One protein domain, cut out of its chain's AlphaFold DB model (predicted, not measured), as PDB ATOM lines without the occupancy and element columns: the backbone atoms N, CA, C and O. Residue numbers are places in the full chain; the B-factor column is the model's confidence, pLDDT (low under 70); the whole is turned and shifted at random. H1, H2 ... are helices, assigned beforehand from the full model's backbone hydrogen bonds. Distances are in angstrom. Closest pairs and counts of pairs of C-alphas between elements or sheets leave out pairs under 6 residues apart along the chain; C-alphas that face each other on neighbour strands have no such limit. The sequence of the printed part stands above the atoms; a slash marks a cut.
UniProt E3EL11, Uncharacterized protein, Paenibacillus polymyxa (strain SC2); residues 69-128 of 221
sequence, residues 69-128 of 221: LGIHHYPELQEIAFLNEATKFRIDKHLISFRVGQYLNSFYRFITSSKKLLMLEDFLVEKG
ATOM      1  N   LEU A  69     -38.510  34.496 -11.057       61.09
ATOM      2  CA  LEU A  69     -39.963  34.336 -10.917       61.09
ATOM      3  C   LEU A  69     -40.708  34.423 -12.258       61.09
ATOM      4  O   LEU A  69     -41.830  33.934 -12.355       61.09
ATOM      5  N   GLY A  70     -40.106  35.047 -13.276       61.97
ATOM      6  CA  GLY A  70     -40.682  35.153 -14.621       61.97
ATOM      7  C   GLY A  70     -40.292  34.012 -15.563       61.97
ATOM      8  O   GLY A  70     -40.884  33.882 -16.636       61.97
ATOM      9  N   ILE A  71     -39.306  33.196 -15.181       73.62
ATOM     10  CA  ILE A  71     -38.821  32.071 -15.978       73.62
ATOM     11  C   ILE A  71     -39.610  30.827 -15.569       73.62
ATOM     12  O   ILE A  71     -39.451  30.318 -14.461       73.62
ATOM     13  N   HIS A  72     -40.453  30.337 -16.479       79.94
ATOM     14  CA  HIS A  72     -41.231  29.112 -16.289       79.94
ATOM     15  C   HIS A  72     -40.673  28.015 -17.198       79.94
ATOM     16  O   HIS A  72     -40.464  28.248 -18.390       79.94
ATOM     17  N   HIS A  73     -40.456  26.817 -16.655       85.31
ATOM     18  CA  HIS A  73     -40.056  25.646 -17.443       85.31
ATOM     19  C   HIS A  73     -41.232  25.081 -18.253       85.31
ATOM     20  O   HIS A  73     -41.032  24.324 -19.201       85.31
ATOM     21  N   TYR A  74     -42.456  25.461 -17.891       89.06
ATOM     22  CA  TYR A  74     -43.666  25.310 -18.689       89.06
ATOM     23  C   TYR A  74     -44.172  26.705 -19.085       89.06
ATOM     24  O   TYR A  74     -44.972  27.295 -18.352       89.06
ATOM     25  N   PRO A  75     -43.709  27.270 -20.222       88.88
ATOM     26  CA  PRO A  75     -44.043  28.635 -20.635       88.88
ATOM     27  C   PRO A  75     -45.546  28.887 -20.757       88.88
ATOM     28  O   PRO A  75     -46.004  30.000 -20.511       88.88
ATOM     29  N   GLU A  76     -46.328  27.849 -21.062       92.00
ATOM     30  CA  GLU A  76     -47.784  27.947 -21.173       92.00
ATOM     31  C   GLU A  76     -48.435  28.427 -19.867       92.00
ATOM     32  O   GLU A  76     -49.476  29.075 -19.907       92.00
ATOM     33  N   LEU A  77     -47.814  28.200 -18.702       91.25
ATOM     34  CA  LEU A  77     -48.328  28.697 -17.419       91.25
ATOM     35  C   LEU A  77     -48.459  30.226 -17.384       91.25
ATOM     36  O   LEU A  77     -49.294  30.752 -16.639       91.25
ATOM     37  N   GLN A  78     -47.680  30.950 -18.196       88.12
ATOM     38  CA  GLN A  78     -47.783  32.405 -18.307       88.12
ATOM     39  C   GLN A  78     -49.163  32.844 -18.819       88.12
ATOM     40  O   GLN A  78     -49.658  33.884 -18.376       88.12
ATOM     41  N   GLU A  79     -49.830  32.033 -19.646       91.50
ATOM     42  CA  GLU A  79     -51.147  32.328 -20.228       91.50
ATOM     43  C   GLU A  79     -52.291  32.313 -19.195       91.50
ATOM     44  O   GLU A  79     -53.380  32.831 -19.448       91.50
ATOM     45  N   ILE A  80     -52.063  31.756 -18.000       91.19
ATOM     46  CA  ILE A  80     -53.103  31.608 -16.981       91.19
ATOM     47  C   ILE A  80     -53.435  32.965 -16.335       91.19
ATOM     48  O   ILE A  80     -52.785  33.402 -15.387       91.19
ATOM     49  N   ALA A  81     -54.497  33.633 -16.785       90.00
ATOM     50  CA  ALA A  81     -54.870  34.958 -16.270       90.00
ATOM     51  C   ALA A  81     -55.446  34.955 -14.834       90.00
ATOM     52  O   ALA A  81     -55.389  35.964 -14.135       90.00
ATOM     53  N   PHE A  82     -56.013  33.836 -14.366       92.00
ATOM     54  CA  PHE A  82     -56.699  33.767 -13.062       92.00
ATOM     55  C   PHE A  82     -55.776  33.477 -11.859       92.00
ATOM     56  O   PHE A  82     -56.251  33.431 -10.709       92.00
ATOM     57  N   LEU A  83     -54.478  33.275 -12.117       91.38
ATOM     58  CA  LEU A  83     -53.423  33.043 -11.131       91.38
ATOM     59  C   LEU A  83     -52.415  34.197 -11.146       91.38
ATOM     60  O   LEU A  83     -52.110  34.752 -12.196       91.38
ATOM     61  N   ASN A  84     -51.872  34.538  -9.977       90.19
ATOM     62  CA  ASN A  84     -50.753  35.478  -9.891       90.19
ATOM     63  C   ASN A  84     -49.419  34.775 -10.215       90.19
ATOM     64  O   ASN A  84     -49.314  33.552 -10.093       90.19
ATOM     65  N   GLU A  85     -48.393  35.550 -10.577       85.88
ATOM     66  CA  GLU A  85     -47.076  35.016 -10.967       85.88
ATOM     67  C   GLU A  85     -46.429  34.149  -9.882       85.88
ATOM     68  O   GLU A  85     -45.925  33.069 -10.176       85.88
ATOM     69  N   ALA A  86     -46.540  34.533  -8.607       85.88
ATOM     70  CA  ALA A  86     -46.033  33.721  -7.500       85.88
ATOM     71  C   ALA A  86     -46.679  32.319  -7.443       85.88
ATOM     72  O   ALA A  86     -46.022  31.334  -7.102       85.88
ATOM     73  N   THR A  87     -47.965  32.201  -7.783       89.38
ATOM     74  CA  THR A  87     -48.675  30.912  -7.800       89.38
ATOM     75  C   THR A  87     -48.286  30.099  -9.025       89.38
ATOM     76  O   THR A  87     -48.014  28.909  -8.882       89.38
ATOM     77  N   LYS A  88     -48.189  30.738 -10.199       91.00
ATOM     78  CA  LYS A  88     -47.690  30.106 -11.429       91.00
ATOM     79  C   LYS A  88     -46.296  29.523 -11.220       91.00
ATOM     80  O   LYS A  88     -46.097  28.345 -11.473       91.00
ATOM     81  N   PHE A  89     -45.389  30.293 -10.623       87.12
ATOM     82  CA  PHE A  89     -44.031  29.847 -10.316       87.12
ATOM     83  C   PHE A  89     -44.004  28.648  -9.355       87.12
ATOM     84  O   PHE A  89     -43.251  27.694  -9.543       87.12
ATOM     85  N   ARG A  90     -44.857  28.641  -8.320       89.12
ATOM     86  CA  ARG A  90     -44.969  27.489  -7.405       89.12
ATOM     87  C   ARG A  90     -45.506  26.239  -8.103       89.12
ATOM     88  O   ARG A  90     -45.075  25.140  -7.757       89.12
ATOM     89  N   ILE A  91     -46.431  26.402  -9.049       92.56
ATOM     90  CA  ILE A  91     -46.948  25.312  -9.882       92.56
ATOM     91  C   ILE A  91     -45.856  24.812 -10.828       92.56
ATOM     92  O   ILE A  91     -45.623  23.610 -10.869       92.56
ATOM     93  N   ASP A  92     -45.125  25.704 -11.496       91.19
ATOM     94  CA  ASP A  92     -43.989  25.355 -12.358       91.19
ATOM     95  C   ASP A  92     -42.953  24.528 -11.587       91.19
ATOM     96  O   ASP A  92     -42.654  23.385 -11.936       91.19
ATOM     97  N   LYS A  93     -42.520  25.037 -10.425       88.44
ATOM     98  CA  LYS A  93     -41.600  24.340  -9.515       88.44
ATOM     99  C   LYS A  93     -42.145  22.991  -9.039       88.44
ATOM    100  O   LYS A  93     -41.385  22.059  -8.771       88.44
ATOM    101  N   HIS A  94     -43.460  22.879  -8.888       91.38
ATOM    102  CA  HIS A  94     -44.079  21.612  -8.554       91.38
ATOM    103  C   HIS A  94     -43.996  20.631  -9.722       91.38
ATOM    104  O   HIS A  94     -43.590  19.495  -9.491       91.38
ATOM    105  N   LEU A  95     -44.329  21.048 -10.940       92.12
ATOM    106  CA  LEU A  95     -44.309  20.191 -12.125       92.12
ATOM    107  C   LEU A  95     -42.900  19.664 -12.414       92.12
ATOM    108  O   LEU A  95     -42.735  18.461 -12.588       92.12
ATOM    109  N   ILE A  96     -41.865  20.510 -12.328       90.50
ATOM    110  CA  ILE A  96     -40.469  20.087 -12.565       90.50
ATOM    111  C   ILE A  96     -39.948  19.049 -11.562       90.50
ATOM    112  O   ILE A  96     -38.906  18.443 -11.803       90.50
ATOM    113  N   SER A  97     -40.620  18.870 -10.419       88.94
ATOM    114  CA  SER A  97     -40.235  17.847  -9.438       88.94
ATOM    115  C   SER A  97     -40.662  16.433  -9.850       88.94
ATOM    116  O   SER A  97     -40.239  15.468  -9.217       88.94
ATOM    117  N   PHE A  98     -41.457  16.311 -10.917       90.31
ATOM    118  CA  PHE A  98     -41.938  15.050 -11.469       90.31
ATOM    119  C   PHE A  98     -41.198  14.727 -12.761       90.31
ATOM    120  O   PHE A  98     -40.851  15.597 -13.559       90.31
ATOM    121  N   ARG A  99     -40.966  13.437 -12.974       89.50
ATOM    122  CA  ARG A  99     -40.512  12.904 -14.257       89.50
ATOM    123  C   ARG A  99     -41.717  12.671 -15.160       89.50
ATOM    124  O   ARG A  99     -42.803  12.346 -14.679       89.50
ATOM    125  N   VAL A 100     -41.503  12.770 -16.469       92.75
ATOM    126  CA  VAL A 100     -42.503  12.354 -17.460       92.75
ATOM    127  C   VAL A 100     -42.921  10.906 -17.178       92.75
ATOM    128  O   VAL A 100     -42.086  10.058 -16.865       92.75
ATOM    129  N   GLY A 101     -44.224  10.649 -17.232       89.75
ATOM    130  CA  GLY A 101     -44.851   9.381 -16.879       89.75
ATOM    131  C   GLY A 101     -45.310   9.273 -15.423       89.75
ATOM    132  O   GLY A 101     -46.071   8.361 -15.111       89.75
ATOM    133  N   GLN A 102     -44.896  10.180 -14.531       92.06
ATOM    134  CA  GLN A 102     -45.324  10.155 -13.130       92.06
ATOM    135  C   GLN A 102     -46.689  10.817 -12.923       92.06
ATOM    136  O   GLN A 102     -47.039  11.800 -13.579       92.06
ATOM    137  N   TYR A 103     -47.437  10.291 -11.953       91.69
ATOM    138  CA  TYR A 103     -48.697  10.875 -11.505       91.69
ATOM    139  C   TYR A 103     -48.451  12.097 -10.635       91.69
ATOM    140  O   TYR A 103     -47.614  12.070  -9.731       91.69
ATOM    141  N   LEU A 104     -49.211  13.153 -10.894       90.81
ATOM    142  CA  LEU A 104     -49.157  14.371 -10.111       90.81
ATOM    143  C   LEU A 104     -49.977  14.220  -8.833       90.81
ATOM    144  O   LEU A 104     -51.093  13.701  -8.826       90.81
ATOM    145  N   ASN A 105     -49.417  14.740  -7.746       84.12
ATOM    146  CA  ASN A 105     -50.178  14.967  -6.526       84.12
ATOM    147  C   ASN A 105     -51.034  16.231  -6.691       84.12
ATOM    148  O   ASN A 105     -50.676  17.140  -7.434       84.12
ATOM    149  N   SER A 106     -52.154  16.305  -5.974       78.44
ATOM    150  CA  SER A 106     -53.114  17.399  -6.147       78.44
ATOM    151  C   SER A 106     -52.531  18.784  -5.806       78.44
ATOM    152  O   SER A 106     -51.727  18.953  -4.881       78.44
ATOM    153  N   PHE A 107     -52.988  19.803  -6.541       88.81
ATOM    154  CA  PHE A 107     -52.554  21.196  -6.406       88.81
ATOM    155  C   PHE A 107     -53.250  21.972  -5.270       88.81
ATOM    156  O   PHE A 107     -53.036  23.181  -5.145       88.81
ATOM    157  N   TYR A 108     -54.026  21.311  -4.397       86.50
ATOM    158  CA  TYR A 108     -54.745  21.950  -3.274       86.50
ATOM    159  C   TYR A 108     -53.844  22.798  -2.357       86.50
ATOM    160  O   TYR A 108     -54.277  23.779  -1.758       86.50
ATOM    161  N   ARG A 109     -52.555  22.448  -2.268       85.69
ATOM    162  CA  ARG A 109     -51.538  23.182  -1.492       85.69
ATOM    163  C   ARG A 109     -51.117  24.529  -2.100       85.69
ATOM    164  O   ARG A 109     -50.405  25.304  -1.454       85.69
ATOM    165  N   PHE A 110     -51.505  24.789  -3.346       88.19
ATOM    166  CA  PHE A 110     -51.252  26.042  -4.062       88.19
ATOM    167  C   PHE A 110     -52.544  26.814  -4.316       88.19
ATOM    168  O   PHE A 110     -52.537  28.040  -4.258       88.19
ATOM    169  N   ILE A 111     -53.645  26.103  -4.570       90.38
ATOM    170  CA  ILE A 111     -54.945  26.680  -4.899       90.38
ATOM    171  C   ILE A 111     -55.997  26.114  -3.946       90.38
ATOM    172  O   ILE A 111     -56.323  24.934  -3.998       90.38
ATOM    173  N   THR A 112     -56.563  26.977  -3.105       87.81
ATOM    174  CA  THR A 112     -57.618  26.601  -2.149       87.81
ATOM    175  C   THR A 112     -59.013  26.568  -2.774       87.81
ATOM    176  O   THR A 112     -59.897  25.874  -2.284       87.81
ATOM    177  N   SER A 113     -59.234  27.319  -3.856       92.38
ATOM    178  CA  SER A 113     -60.521  27.356  -4.555       92.38
ATOM    179  C   SER A 113     -60.678  26.139  -5.464       92.38
ATOM    180  O   SER A 113     -59.949  26.012  -6.444       92.38
ATOM    181  N   SER A 114     -61.684  25.303  -5.194       89.31
ATOM    182  CA  SER A 114     -62.025  24.136  -6.021       89.31
ATOM    183  C   SER A 114     -62.276  24.500  -7.487       89.31
ATOM    184  O   SER A 114     -61.780  23.829  -8.382       89.31
ATOM    185  N   LYS A 115     -62.972  25.615  -7.745       93.44
ATOM    186  CA  LYS A 115     -63.206  26.110  -9.109       93.44
ATOM    187  C   LYS A 115     -61.897  26.435  -9.833       93.44
ATOM    188  O   LYS A 115     -61.710  26.014 -10.966       93.44
ATOM    189  N   LYS A 116     -60.989  27.176  -9.188       93.62
ATOM    190  CA  LYS A 116     -59.687  27.515  -9.791       93.62
ATOM    191  C   LYS A 116     -58.791  26.290  -9.957       93.62
ATOM    192  O   LYS A 116     -57.977  26.274 -10.870       93.62
ATOM    193  N   LEU A 117     -58.923  25.308  -9.066       93.31
ATOM    194  CA  LEU A 117     -58.209  24.043  -9.159       93.31
ATOM    195  C   LEU A 117     -58.637  23.287 -10.419       93.31
ATOM    196  O   LEU A 117     -57.778  22.983 -11.231       93.31
ATOM    197  N   LEU A 118     -59.943  23.094 -10.628       91.81
ATOM    198  CA  LEU A 118     -60.468  22.465 -11.845       91.81
ATOM    199  C   LEU A 118     -60.023  23.215 -13.106       91.81
ATOM    200  O   LEU A 118     -59.478  22.605 -14.012       91.81
ATOM    201  N   MET A 119     -60.125  24.549 -13.112       94.56
ATOM    202  CA  MET A 119     -59.649  25.360 -14.242       94.56
ATOM    203  C   MET A 119     -58.150  25.185 -14.527       94.56
ATOM    204  O   MET A 119     -57.739  25.283 -15.677       94.56
ATOM    205  N   LEU A 120     -57.320  24.977 -13.497       95.12
ATOM    206  CA  LEU A 120     -55.901  24.678 -13.690       95.12
ATOM    207  C   LEU A 120     -55.721  23.282 -14.289       95.12
ATOM    208  O   LEU A 120     -54.938  23.130 -15.216       95.12
ATOM    209  N   GLU A 121     -56.403  22.274 -13.749       93.81
ATOM    210  CA  GLU A 121     -56.300  20.894 -14.229       93.81
ATOM    211  C   GLU A 121     -56.734  20.793 -15.699       93.81
ATOM    212  O   GLU A 121     -55.971  20.272 -16.511       93.81
ATOM    213  N   ASP A 122     -57.872  21.397 -16.051       93.50
ATOM    214  CA  ASP A 122     -58.374  21.482 -17.427       93.50
ATOM    215  C   ASP A 122     -57.369  22.191 -18.344       93.50
ATOM    216  O   ASP A 122     -57.044  21.690 -19.417       93.50
ATOM    217  N   PHE A 123     -56.803  23.317 -17.894       95.88
ATOM    218  CA  PHE A 123     -55.785  24.045 -18.650       95.88
ATOM    219  C   PHE A 123     -54.529  23.198 -18.906       95.88
ATOM    220  O   PHE A 123     -53.986  23.197 -20.009       95.88
ATOM    221  N   LEU A 124     -54.037  22.472 -17.897       95.38
ATOM    222  CA  LEU A 124     -52.851  21.624 -18.047       95.38
ATOM    223  C   LEU A 124     -53.095  20.483 -19.046       95.38
ATOM    224  O   LEU A 124     -52.165  20.117 -19.771       95.38
ATOM    225  N   VAL A 125     -54.315  19.935 -19.076       94.31
ATOM    226  CA  VAL A 125     -54.739  18.926 -20.058       94.31
ATOM    227  C   VAL A 125     -54.817  19.545 -21.454       94.31
ATOM    228  O   VAL A 125     -54.211  19.021 -22.385       94.31
ATOM    229  N   GLU A 126     -55.476  20.697 -21.600       95.31
ATOM    230  CA  GLU A 126     -55.618  21.415 -22.875       95.31
ATOM    231  C   GLU A 126     -54.257  21.760 -23.499       95.31
ATOM    232  O   GLU A 126     -54.049  21.611 -24.703       95.31
ATOM    233  N   LYS A 127     -53.289  22.175 -22.675       95.50
ATOM    234  CA  LYS A 127     -51.922  22.488 -23.117       95.50
ATOM    235  C   LYS A 127     -51.042  21.260 -23.348       95.50
ATOM    236  O   LYS A 127     -49.858  21.416 -23.658       95.50
ATOM    237  N   GLY A 128     -51.581  20.053 -23.168       93.56
ATOM    238  CA  GLY A 128     -50.845  18.800 -23.316       93.56
ATOM    239  C   GLY A 128     -49.663  18.686 -22.356       93.56
ATOM    240  O   GLY A 128     -48.674  18.031 -22.670       93.56
TER     241      GLY A 128
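Overview. This is residues 69 to 128 of the 221 residues of an uncharacterized protein of Paenibacillus polymyxa (strain SC2) (UniProt E3EL11). Short H1 packs on H2 on one side of a small rounded model, while H3, the longest helix, makes the other side; a long loop, residues 96 to 113, swings from H2 to H3, and its residues 97 to 103 stick out. The printed part has 60 residues, with three named helices in the order H1, H2, H3 and no named strand. It is all helix by class, though only 29 residues are in named elements, under half. It is compact, with a radius of gyration of the C-alphas of 10.8 A and spans of 26 by 24 by 21 A.

Along the chain. H1 is residues 75 to 79, from C-alpha 75 at (-44.043, 28.635, -20.635). H2 is residues 85 to 95, 15.1 A long. H3 is residues 114 to 126, 18.2 A long, to C-alpha 126 at (-55.618, 21.415, -22.875).

Arrangement. H1 and H2 touch; their closest C-alphas, of Leu 77 and Lys 88, are 6.2 A apart. H1 and H3 are near each other, with 6 pairs of C-alphas within 10 A. H2 and H3 are apart. In H2 and H3 every O i to N i+4 pair is within hydrogen-bond range; in H1 0 of 1 is, beside 2 of 2 O i to N i+3 pairs.

Size, cuts and confidence. The C-alphas of Asn 84 and Gly 101 are farthest apart, 27.7 A. The printed part has no cut. The link H1 to H2 is tight, H2 to H3 long. Residues 69 to 70 have pLDDT under 70.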